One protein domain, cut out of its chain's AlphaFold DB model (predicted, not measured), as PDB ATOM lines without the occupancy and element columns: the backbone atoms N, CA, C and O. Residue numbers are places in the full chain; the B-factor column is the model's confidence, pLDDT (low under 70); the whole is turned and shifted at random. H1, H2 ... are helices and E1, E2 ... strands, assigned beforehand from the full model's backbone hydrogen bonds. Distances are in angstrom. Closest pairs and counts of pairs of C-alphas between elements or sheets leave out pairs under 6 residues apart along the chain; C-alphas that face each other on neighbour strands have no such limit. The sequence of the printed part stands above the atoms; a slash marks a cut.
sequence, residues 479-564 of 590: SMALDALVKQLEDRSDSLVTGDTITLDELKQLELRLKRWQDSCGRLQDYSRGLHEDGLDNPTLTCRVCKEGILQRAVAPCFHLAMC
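This is residues 479 to 564 of the 590 residues of the protein "RING-type domain-containing protein" of Lobosporangium transversale (UniProt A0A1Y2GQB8). One long helix, H2, runs the length of the model, with a shorter helix, H1, side by side with its earlier part, running the opposite way and spaced a little off it, and a small hairpin of two strands, E1 and E2, beside the later part of H2. The whole is a loose rod whose length is made by H2, with the turn between the helices at one end and the looped residues 535 to 552 toward the other. The printed part has 86 residues, with two named helices and then two named strands in the order H1, H2, E1, E2; the sheet's order is E1 - E2, antiparallel, and the class is mostly helix. It is only just loose, close to extended, with a radius of gyration of the C-alphas of 17.9 A and spans of 56 by 24 by 20 A.

Strands E1, residues 553 to 555, and E2, residues 560 to 563, are antiparallel neighbours and a hairpin, with 128 degrees between their directions. N 555 and O 560 are 3.2 A apart and N 553 and O 563 are 3.3 A apart, both within hydrogen-bond range. The C-alphas of 554 and 561 face each other at 4.8 A. E2 and helix H2, residues 504 to 534, are near each other, with 5 pairs of C-alphas within 10 A. Helix H1, residues 479 to 497, and H2 are close but not clearly touching; their closest C-alphas, those of Leu 485 and Leu 514, are 7.8 A apart. H1 and H2 run opposite ways at a shallow tilt of 9 degrees. H1 is apart from E1 and from E2. In H2 every O i to N i+4 pair is within hydrogen-bond range; in H1 13 of 15 are.

E1 measures 6.4 A from first to last C-alpha and E2 8.7 A, with C-alpha 563 at (117.403, 174.700, 169.076). H2 measures 45.1 A, from C-alpha 504 at (131.607, 209.172, 170.534) to C-alpha 534. H1 measures 26.0 A and begins with C-alpha 479 at (110.238, 195.467, 178.187).

The two C-alphas farthest apart, those of Gly 499 and Asp 537, are 56.4 A apart. Residues 494 to 499, of which 494 to 497 belong to H1, stand free, and so do residues 532 to 537, of which 532 to 534 belong to H2. The link from H2 to E1, 18 residues, is long; the one from H1 to H2 is short, and the one from E1 to E2 is tight. The printed part has no cut. Its mean pLDDT is 80.9, and 13 residues are under 70: residues 479 to 482, 485, 496 to 497, 531 and 535 to 539.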
ATOM      1  N   SER A 479     109.870 194.433 177.215       58.19
ATOM      2  CA  SER A 479     110.238 195.467 178.187       58.19
ATOM      3  C   SER A 479     111.481 195.014 178.940       58.19
ATOM      4  O   SER A 479     112.513 195.639 178.764       58.19
ATOM      5  N   MET A 480     111.496 193.857 179.615       60.16
ATOM      6  CA  MET A 480     112.655 193.446 180.437       60.16
ATOM      7  C   MET A 480     114.026 193.516 179.730       60.16
ATOM      8  O   MET A 480     115.040 193.809 180.365       60.16
ATOM      9  N   ALA A 481     114.084 193.229 178.424       64.75
ATOM     10  CA  ALA A 481     115.316 193.315 177.635       64.75
ATOM     11  C   ALA A 481     115.608 194.725 177.084       64.75
ATOM     12  O   ALA A 481     116.781 195.069 176.921       64.75
ATOM     13  N   LEU A 482     114.573 195.528 176.812       69.00
ATOM     14  CA  LEU A 482     114.696 196.942 176.463       69.00
ATOM     15  C   LEU A 482     115.073 197.765 177.696       69.00
ATOM     16  O   LEU A 482     116.080 198.453 177.660       69.00
ATOM     17  N   ASP A 483     114.345 197.615 178.799       72.44
ATOM     18  CA  ASP A 483     114.536 198.267 180.095       72.44
ATOM     19  C   ASP A 483     115.936 198.007 180.657       72.44
ATOM     20  O   ASP A 483     116.561 198.913 181.193       72.44
ATOM     21  N   ALA A 484     116.492 196.803 180.484       73.38
ATOM     22  CA  ALA A 484     117.878 196.517 180.866       73.38
ATOM     23  C   ALA A 484     118.919 197.263 180.003       73.38
ATOM     24  O   ALA A 484     120.043 197.488 180.453       73.38
ATOM     25  N   LEU A 485     118.570 197.637 178.768       69.75
ATOM     26  CA  LEU A 485     119.429 198.365 177.827       69.75
ATOM     27  C   LEU A 485     119.241 199.886 177.975       69.75
ATOM     28  O   LEU A 485     120.228 200.612 178.026       69.75
ATOM     29  N   VAL A 486     117.998 200.348 178.144       76.94
ATOM     30  CA  VAL A 486     117.624 201.713 178.548       76.94
ATOM     31  C   VAL A 486     118.272 202.042 179.884       76.94
ATOM     32  O   VAL A 486     119.005 203.018 179.957       76.94
ATOM     33  N   LYS A 487     118.166 201.170 180.890       79.25
ATOM     34  CA  LYS A 487     118.864 201.359 182.160       79.25
ATOM     35  C   LYS A 487     120.389 201.369 182.004       79.25
ATOM     36  O   LYS A 487     121.052 202.163 182.653       79.25
ATOM     37  N   GLN A 488     120.973 200.567 181.105       76.06
ATOM     38  CA  GLN A 488     122.408 200.691 180.781       76.06
ATOM     39  C   GLN A 488     122.773 202.014 180.083       76.06
ATOM     40  O   GLN A 488     123.949 202.378 180.082       76.06
ATOM     41  N   LEU A 489     121.813 202.727 179.491       75.31
ATOM     42  CA  LEU A 489     121.998 204.080 178.964       75.31
ATOM     43  C   LEU A 489     121.770 205.138 180.057       75.31
ATOM     44  O   LEU A 489     122.550 206.079 180.125       75.31
ATOM     45  N   GLU A 490     120.792 204.957 180.947       78.75
ATOM     46  CA  GLU A 490     120.526 205.820 182.110       78.75
ATOM     47  C   GLU A 490     121.675 205.771 183.130       78.75
ATOM     48  O   GLU A 490     122.288 206.802 183.397       78.75
ATOM     49  N   ASP A 491     122.064 204.579 183.604       78.00
ATOM     50  CA  ASP A 491     123.182 204.372 184.540       78.00
ATOM     51  C   ASP A 491     124.498 204.976 183.982       78.00
ATOM     52  O   ASP A 491     125.335 205.480 184.733       78.00
ATOM     53  N   ARG A 492     124.694 204.966 182.650       75.06
ATOM     54  CA  ARG A 492     125.854 205.602 181.987       75.06
ATOM     55  C   ARG A 492     125.658 207.104 181.722       75.06
ATOM     56  O   ARG A 492     126.645 207.835 181.713       75.06
ATOM     57  N   SER A 493     124.427 207.580 181.554       74.31
ATOM     58  CA  SER A 493     124.093 209.009 181.477       74.31
ATOM     59  C   SER A 493     124.323 209.708 182.818       74.31
ATOM     60  O   SER A 493     124.851 210.816 182.845       74.31
ATOM     61  N   ASP A 494     124.023 209.048 183.936       73.81
ATOM     62  CA  ASP A 494     124.359 209.566 185.265       73.81
ATOM     63  C   ASP A 494     125.882 209.524 185.513       73.81
ATOM     64  O   ASP A 494     126.446 210.459 186.084       73.81
ATOM     65  N   SER A 495     126.592 208.522 184.972       70.88
ATOM     66  CA  SER A 495     128.068 208.472 184.979       70.88
ATOM     67  C   SER A 495     128.722 209.648 184.224       70.88
ATOM     68  O   SER A 495     129.780 210.136 184.635       70.88
ATOM     69  N   LEU A 496     128.083 210.156 183.159       67.12
ATOM     70  CA  LEU A 496     128.505 211.383 182.463       67.12
ATOM     71  C   LEU A 496     128.391 212.627 183.362       67.12
ATOM     72  O   LEU A 496     129.216 213.533 183.247       67.12
ATOM     73  N   VAL A 497     127.419 212.673 184.283       67.56
ATOM     74  CA  VAL A 497     127.278 213.775 185.256       67.56
ATOM     75  C   VAL A 497     128.427 213.769 186.273       67.56
ATOM     76  O   VAL A 497     128.848 214.835 186.723       67.56
ATOM     77  N   THR A 498     128.998 212.601 186.584       74.56
ATOM     78  CA  THR A 498     130.202 212.479 187.431       74.56
ATOM     79  C   THR A 498     131.528 212.763 186.712       74.56
ATOM     80  O   THR A 498     132.572 212.758 187.360       74.56
ATOM     81  N   GLY A 499     131.507 213.077 185.410       82.88
ATOM     82  CA  GLY A 499     132.674 213.556 184.653       82.88
ATOM     83  C   GLY A 499     133.369 212.523 183.761       82.88
ATOM     84  O   GLY A 499     134.280 212.898 183.022       82.88
ATOM     85  N   ASP A 500     132.930 211.261 183.761       78.31
ATOM     86  CA  ASP A 500     133.447 210.242 182.841       78.31
ATOM     87  C   ASP A 500     132.907 210.482 181.423       78.31
ATOM     88  O   ASP A 500     131.756 210.177 181.104       78.31
ATOM     89  N   THR A 501     133.743 211.036 180.543       82.44
ATOM     90  CA  THR A 501     133.359 211.329 179.157       82.44
ATOM     91  C   THR A 501     133.236 210.048 178.329       82.44
ATOM     92  O   THR A 501     134.239 209.543 177.818       82.44
ATOM     93  N   ILE A 502     132.008 209.552 178.140       85.19
ATOM     94  CA  ILE A 502     131.704 208.514 177.141       85.19
ATOM     95  C   ILE A 502     132.221 208.968 175.776       85.19
ATOM     96  O   ILE A 502     131.943 210.082 175.323       85.19
ATOM     97  N   THR A 503     132.967 208.097 175.104       90.12
ATOM     98  CA  THR A 503     133.508 208.411 173.782       90.12
ATOM     99  C   THR A 503     132.425 208.335 172.703       90.12
ATOM    100  O   THR A 503     131.509 207.510 172.757       90.12
ATOM    101  N   LEU A 504     132.547 209.164 171.662       85.56
ATOM    102  CA  LEU A 504     131.607 209.172 170.534       85.56
ATOM    103  C   LEU A 504     131.489 207.790 169.855       85.56
ATOM    104  O   LEU A 504     130.430 207.436 169.337       85.56
ATOM    105  N   ASP A 505     132.554 206.988 169.882       87.06
ATOM    106  CA  ASP A 505     132.558 205.651 169.290       87.06
ATOM    107  C   ASP A 505     131.913 204.586 170.191       87.06
ATOM    108  O   ASP A 505     131.326 203.637 169.671       87.06
ATOM    109  N   GLU A 506     131.911 204.751 171.519       85.25
ATOM    110  CA  GLU A 506     131.063 203.942 172.407       85.25
ATOM    111  C   GLU A 506     129.577 204.238 172.197       85.25
ATOM    112  O   GLU A 506     128.773 203.304 172.166       85.25
ATOM    113  N   LEU A 507     129.209 205.512 172.013       85.56
ATOM    114  CA  LEU A 507     127.824 205.906 171.745       85.56
ATOM    115  C   LEU A 507     127.313 205.240 170.453       85.56
ATOM    116  O   LEU A 507     126.275 204.578 170.467       85.56
ATOM    117  N   LYS A 508     128.102 205.298 169.369       86.88
ATOM    118  CA  LYS A 508     127.816 204.591 168.104       86.88
ATOM    119  C   LYS A 508     127.762 203.069 168.266       86.88
ATOM    120  O   LYS A 508     126.959 202.408 167.609       86.88
ATOM    121  N   GLN A 509     128.602 202.475 169.120       83.62
ATOM    122  CA  GLN A 509     128.544 201.034 169.401       83.62
ATOM    123  C   GLN A 509     127.265 200.640 170.153       83.62
ATOM    124  O   GLN A 509     126.703 199.579 169.869       83.62
ATOM    125  N   LEU A 510     126.786 201.482 171.073       82.56
ATOM    126  CA  LEU A 510     125.516 201.290 171.777       82.56
ATOM    127  C   LEU A 510     124.320 201.443 170.826       82.56
ATOM    128  O   LEU A 510     123.471 200.555 170.796       82.56
ATOM    129  N   GLU A 511     124.302 202.482 169.987       87.12
ATOM    130  CA  GLU A 511     123.292 202.687 168.937       87.12
ATOM    131  C   GLU A 511     123.221 201.474 167.990       87.12
ATOM    132  O   GLU A 511     122.163 200.870 167.795       87.12
ATOM    133  N   LEU A 512     124.371 201.029 167.468       84.69
ATOM    134  CA  LEU A 512     124.469 199.865 166.585       84.69
ATOM    135  C   LEU A 512     124.033 198.560 167.276       84.69
ATOM    136  O   LEU A 512     123.489 197.665 166.623       84.69
ATOM    137  N   ARG A 513     124.257 198.428 168.589       80.81
ATOM    138  CA  ARG A 513     123.803 197.283 169.394       80.81
ATOM    139  C   ARG A 513     122.291 197.315 169.627       80.81
ATOM    140  O   ARG A 513     121.659 196.272 169.456       80.81
ATOM    141  N   LEU A 514     121.717 198.476 169.946       82.31
ATOM    142  CA  LEU A 514     120.270 198.672 170.076       82.31
ATOM    143  C   LEU A 514     119.561 198.367 168.748       82.31
ATOM    144  O   LEU A 514     118.626 197.571 168.722       82.31
ATOM    145  N   LYS A 515     120.078 198.889 167.632       84.75
ATOM    146  CA  LYS A 515     119.546 198.636 166.286       84.75
ATOM    147  C   LYS A 515     119.564 197.153 165.910       84.75
ATOM    148  O   LYS A 515     118.556 196.614 165.467       84.75
ATOM    149  N   ARG A 516     120.668 196.443 166.180       80.44
ATOM    150  CA  ARG A 516     120.758 194.979 165.987       80.44
ATOM    151  C   ARG A 516     119.774 194.195 166.864       80.44
ATOM    152  O   ARG A 516     119.337 193.113 166.458       80.44
ATOM    153  N   TRP A 517     119.445 194.700 168.053       80.75
ATOM    154  CA  TRP A 517     118.429 194.116 168.929       80.75
ATOM    155  C   TRP A 517     117.015 194.370 168.382       80.75
ATOM    156  O   TRP A 517     116.278 193.405 168.195       80.75
ATOM    157  N   GLN A 518     116.684 195.605 167.988       81.31
ATOM    158  CA  GLN A 518     115.420 195.958 167.321       81.31
ATOM    159  C   GLN A 518     115.193 195.119 166.050       81.31
ATOM    160  O   GLN A 518     114.158 194.469 165.915       81.31
ATOM    161  N   ASP A 519     116.203 195.022 165.176       80.00
ATOM    162  CA  ASP A 519     116.204 194.157 163.987       80.00
ATOM    163  C   ASP A 519     115.933 192.679 164.331       80.00
ATOM    164  O   ASP A 519     115.366 191.928 163.533       80.00
ATOM    165  N   SER A 520     116.380 192.222 165.507       77.25
ATOM    166  CA  SER A 520     116.155 190.855 165.985       77.25
ATOM    167  C   SER A 520     114.739 190.675 166.524       77.25
ATOM    168  O   SER A 520     114.104 189.675 166.195       77.25
ATOM    169  N   CYS A 521     114.209 191.647 167.266       78.12
ATOM    170  CA  CYS A 521     112.822 191.648 167.727       78.12
ATOM    171  C   CYS A 521     111.823 191.706 166.562       78.12
ATOM    172  O   CYS A 521     110.859 190.944 166.576       78.12
ATOM    173  N   GLY A 522     112.095 192.490 165.513       80.94
ATOM    174  CA  GLY A 522     111.299 192.483 164.280       80.94
ATOM    175  C   GLY A 522     111.281 191.105 163.606       80.94
ATOM    176  O   GLY A 522     110.212 190.559 163.338       80.94
ATOM    177  N   ARG A 523     112.452 190.466 163.438       77.75
ATOM    178  CA  ARG A 523     112.538 189.084 162.918       77.75
ATOM    179  C   ARG A 523     111.790 188.063 163.781       77.75
ATOM    180  O   ARG A 523     111.231 187.117 163.233       77.75
ATOM    181  N   LEU A 524     111.786 188.228 165.106       74.56
ATOM    182  CA  LEU A 524     111.033 187.370 166.026       74.56
ATOM    183  C   LEU A 524     109.518 187.574 165.883       74.56
ATOM    184  O   LEU A 524     108.787 186.589 165.829       74.56
ATOM    185  N   GLN A 525     109.051 188.821 165.770       77.38
ATOM    186  CA  GLN A 525     107.637 189.145 165.559       77.38
ATOM    187  C   GLN A 525     107.127 188.638 164.201       77.38
ATOM    188  O   GLN A 525     106.077 188.003 164.149       77.38
ATOM    189  N   ASP A 526     107.873 188.853 163.112       76.94
ATOM    190  CA  ASP A 526     107.503 188.351 161.779       76.94
ATOM    191  C   ASP A 526     107.490 186.815 161.725       76.94
ATOM    192  O   ASP A 526     106.586 186.224 161.133       76.94
ATOM    193  N   TYR A 527     108.444 186.149 162.389       73.69
ATOM    194  CA  TYR A 527     108.440 184.690 162.515       73.69
ATOM    195  C   TYR A 527     107.238 184.198 163.339       73.69
ATOM    196  O   TYR A 527     106.532 183.296 162.897       73.69
ATOM    197  N   SER A 528     106.937 184.831 164.480       71.88
ATOM    198  CA  SER A 528     105.750 184.507 165.290       71.88
ATOM    199  C   SER A 528     104.443 184.714 164.517       71.88
ATOM    200  O   SER A 528     103.512 183.931 164.673       71.88
ATOM    201  N   ARG A 529     104.373 185.729 163.644       78.25
ATOM    202  CA  ARG A 529     103.219 185.964 162.764       78.25
ATOM    203  C   ARG A 529     103.039 184.817 161.766       78.25
ATOM    204  O   ARG A 529     101.948 184.261 161.687       78.25
ATOM    205  N   GLY A 530     104.118 184.393 161.102       74.88
ATOM    206  CA  GLY A 530     104.102 183.228 160.209       74.88
ATOM    207  C   GLY A 530     103.668 181.930 160.904       74.88
ATOM    208  O   GLY A 530     102.957 181.127 160.312       74.88
ATOM    209  N   LEU A 531     104.008 181.745 162.184       69.75
ATOM    210  CA  LEU A 531     103.529 180.601 162.973       69.75
ATOM    211  C   LEU A 531     102.022 180.643 163.265       69.75
ATOM    212  O   LEU A 531     101.378 179.597 163.250       69.75
ATOM    213  N   HIS A 532     101.442 181.823 163.501       72.62
ATOM    214  CA  HIS A 532      99.988 181.958 163.646       72.62
ATOM    215  C   HIS A 532      99.241 181.796 162.311       72.62
ATOM    216  O   HIS A 532      98.101 181.335 162.314       72.62
ATOM    217  N   GLU A 533      99.866 182.154 161.184       77.25
ATOM    218  CA  GLU A 533      99.293 182.003 159.839       77.25
ATOM    219  C   GLU A 533      99.347 180.546 159.330       77.25
ATOM    220  O   GLU A 533      98.344 180.048 158.817       77.25
ATOM    221  N   ASP A 534     100.474 179.846 159.517       70.62
ATOM    222  CA  ASP A 534     100.670 178.451 159.081       70.62
ATOM    223  C   ASP A 534     100.147 177.401 160.094       70.62
ATOM    224  O   ASP A 534      99.867 176.261 159.719       70.62
ATOM    225  N   GLY A 535     100.018 177.763 161.377       68.75
ATOM    226  CA  GLY A 535      99.596 176.875 162.468       68.75
ATOM    227  C   GLY A 535     100.730 176.081 163.142       68.75
ATOM    228  O   GLY A 535     101.882 176.086 162.712       68.75
ATOM    229  N   LEU A 536     100.398 175.367 164.228       59.44
ATOM    230  CA  LEU A 536     101.367 174.605 165.040       59.44
ATOM    231  C   LEU A 536     102.019 173.421 164.302       59.44
ATOM    232  O   LEU A 536     103.115 173.009 164.675       59.44
ATOM    233  N   ASP A 537     101.388 172.916 163.240       61.69
ATOM    234  CA  ASP A 537     101.927 171.847 162.387       61.69
ATOM    235  C   ASP A 537     103.046 172.339 161.440       61.69
ATOM    236  O   ASP A 537     103.582 171.568 160.639       61.69
ATOM    237  N   ASN A 538     103.414 173.626 161.501       66.69
ATOM    238  CA  ASN A 538     104.415 174.227 160.628       66.69
ATOM    239  C   ASN A 538     105.815 173.604 160.847       66.69
ATOM    240  O   ASN A 538     106.412 173.785 161.915       66.69
ATOM    241  N   PRO A 539     106.428 172.960 159.829       67.69
ATOM    242  CA  PRO A 539     107.752 172.351 159.958       67.69
ATOM    243  C   PRO A 539     108.875 173.363 160.246       67.69
ATOM    244  O   PRO A 539     109.979 172.956 160.617       67.69
ATOM    245  N   THR A 540     108.632 174.675 160.134       74.19
ATOM    246  CA  THR A 540     109.595 175.697 160.577       74.19
ATOM    247  C   THR A 540     109.823 175.715 162.093       74.19
ATOM    248  O   THR A 540     110.853 176.246 162.512       74.19
ATOM    249  N   LEU A 541     108.942 175.107 162.906       86.50
ATOM    250  CA  LEU A 541     109.134 174.903 164.353       86.50
ATOM    251  C   LEU A 541     110.119 173.775 164.701       86.50
ATOM    252  O   LEU A 541     110.395 173.547 165.881       86.50
ATOM    253  N   THR A 542     110.668 173.066 163.714       93.12
ATOM    254  CA  THR A 542     111.654 172.006 163.956       93.12
ATOM    255  C   THR A 542     113.035 172.561 164.316       93.12
ATOM    256  O   THR A 542     113.527 173.552 163.770       93.12
ATOM    257  N   CYS A 543     113.715 171.896 165.252       95.31
ATOM    258  CA  CYS A 543     115.074 172.237 165.646       95.31
ATOM    259  C   CYS A 543     116.023 172.128 164.450       95.31
ATOM    260  O   CYS A 543     116.171 171.068 163.843       95.31
ATOM    261  N   ARG A 544     116.761 173.206 164.159       93.62
ATOM    262  CA  ARG A 544     117.679 173.253 163.013       93.62
ATOM    263  C   ARG A 544     118.815 172.231 163.098       93.62
ATOM    264  O   ARG A 544     119.359 171.896 162.048       93.62
ATOM    265  N   VAL A 545     119.122 171.728 164.297       95.12
ATOM    266  CA  VAL A 545     120.105 170.665 164.555       95.12
ATOM    267  C   VAL A 545     119.504 169.283 164.287       95.12
ATOM    268  O   VAL A 545     119.819 168.689 163.264       95.12
ATOM    269  N   CYS A 546     118.628 168.772 165.162       96.31
ATOM    270  CA  CYS A 546     118.147 167.387 165.069       96.31
ATOM    271  C   CYS A 546     116.945 167.169 164.139       96.31
ATOM    272  O   CYS A 546     116.564 166.028 163.935       96.31
ATOM    273  N   LYS A 547     116.323 168.231 163.603       94.62
ATOM    274  CA  LYS A 547     115.098 168.223 162.765       94.62
ATOM    275  C   LYS A 547     113.825 167.644 163.407       94.62
ATOM    276  O   LYS A 547     112.742 167.895 162.904       94.62
ATOM    277  N   GLU A 548     113.936 166.936 164.528       94.94
ATOM    278  CA  GLU A 548     112.820 166.271 165.218       94.94
ATOM    279  C   GLU A 548     112.174 167.138 166.312       94.94
ATOM    280  O   GLU A 548     110.956 167.222 166.427       94.94
ATOM    281  N   GLY A 549     112.991 167.754 167.175       93.25
ATOM    282  CA  GLY A 549     112.506 168.400 168.398       93.25
ATOM    283  C   GLY A 549     112.000 169.820 168.157       93.25
ATOM    284  O   GLY A 549     112.648 170.582 167.445       93.25
ATOM    285  N   ILE A 550     110.903 170.208 168.808       93.56
ATOM    286  CA  ILE A 550     110.324 171.558 168.706       93.56
ATOM    287  C   ILE A 550     111.313 172.622 169.221       93.56
ATOM    288  O   ILE A 550     111.983 172.427 170.242       93.56
ATOM    289  N   LEU A 551     111.405 173.761 168.531       94.88
ATOM    290  CA  LEU A 551     112.140 174.947 168.978       94.88
ATOM    291  C   LEU A 551     111.597 175.439 170.328       94.88
ATOM    292  O   LEU A 551     110.415 175.736 170.462       94.88
ATOM    293  N   GLN A 552     112.464 175.532 171.338       94.25
ATOM    294  CA  GLN A 552     112.073 175.909 172.709       94.25
ATOM    295  C   GLN A 552     113.003 176.959 173.334       94.25
ATOM    296  O   GLN A 552     112.730 177.454 174.429       94.25
ATOM    297  N   ARG A 553     114.108 177.306 172.660       93.81
ATOM    298  CA  ARG A 553     115.147 178.210 173.169       93.81
ATOM    299  C   ARG A 553     115.598 179.188 172.095       93.81
ATOM    300  O   ARG A 553     115.951 178.775 170.987       93.81
ATOM    301  N   ALA A 554     115.646 180.466 172.454       94.19
ATOM    302  CA  ALA A 554     116.386 181.467 171.696       94.19
ATOM    303  C   ALA A 554     117.851 181.486 172.163       94.19
ATOM    304  O   ALA A 554     118.156 181.150 173.308       94.19
ATOM    305  N   VAL A 555     118.766 181.860 171.269       95.75
ATOM    306  CA  VAL A 555     120.214 181.822 171.531       95.75
ATOM    307  C   VAL A 555     120.758 183.230 171.777       95.75
ATOM    308  O   VAL A 555     121.070 183.937 170.822       95.75
ATOM    309  N   ALA A 556     120.897 183.665 173.029       93.44
ATOM    310  CA  ALA A 556     121.502 184.967 173.320       93.44
ATOM    311  C   ALA A 556     123.036 184.923 173.118       93.44
ATOM    312  O   ALA A 556     123.651 183.895 173.428       93.44
ATOM    313  N   PRO A 557     123.667 186.001 172.604       94.44
ATOM    314  CA  PRO A 557     123.092 187.328 172.330       94.44
ATOM    315  C   PRO A 557     122.508 187.515 170.912       94.44
ATOM    316  O   PRO A 557     122.059 188.604 170.576       94.44
ATOM    317  N   CYS A 558     122.514 186.489 170.053       93.12
ATOM    318  CA  CYS A 558     122.080 186.612 168.648       93.12
ATOM    319  C   CYS A 558     120.568 186.413 168.401       93.12
ATOM    320  O   CYS A 558     120.101 186.601 167.280       93.12
ATOM    321  N   PHE A 559     119.827 185.969 169.419       92.06
ATOM    322  CA  PHE A 559     118.387 185.676 169.450       92.06
ATOM    323  C   PHE A 559     117.837 184.746 168.349       92.06
ATOM    324  O   PHE A 559     116.626 184.605 168.201       92.06
ATOM    325  N   HIS A 560     118.695 184.023 167.623       92.25
ATOM    326  CA  HIS A 560     118.257 183.038 166.633       92.25
ATOM    327  C   HIS A 560     117.474 181.885 167.276       92.25
ATOM    328  O   HIS A 560     117.951 181.228 168.207       92.25
ATOM    329  N   LEU A 561     116.296 181.593 166.718       86.69
ATOM    330  CA  LEU A 561     115.471 180.447 167.093       86.69
ATOM    331  C   LEU A 561     115.939 179.226 166.291       86.69
ATOM    332  O   LEU A 561     115.645 179.086 165.102       86.69
ATOM    333  N   ALA A 562     116.760 178.385 166.922       84.62
ATOM    334  CA  ALA A 562     117.459 177.302 166.225       84.62
ATOM    335  C   ALA A 562     117.459 175.947 166.951       84.62
ATOM    336  O   ALA A 562     117.707 174.923 166.309       84.62
ATOM    337  N   MET A 563     117.194 175.904 168.264       94.62
ATOM    338  CA  MET A 563     117.403 174.700 169.076       94.62
ATOM    339  C   MET A 563     116.244 174.344 170.021       94.62
ATOM    340  O   MET A 563     115.563 175.203 170.584       94.62
ATOM    341  N   CYS A 564     116.047 173.035 170.194       96.56
ATOM    342  CA  CYS A 564     115.226 172.437 171.247       96.56
ATOM    343  C   CYS A 564     116.032 172.277 172.553       96.56
ATOM    344  O   CYS A 564     117.267 172.327 172.537       96.56
TER     345      CYS A 564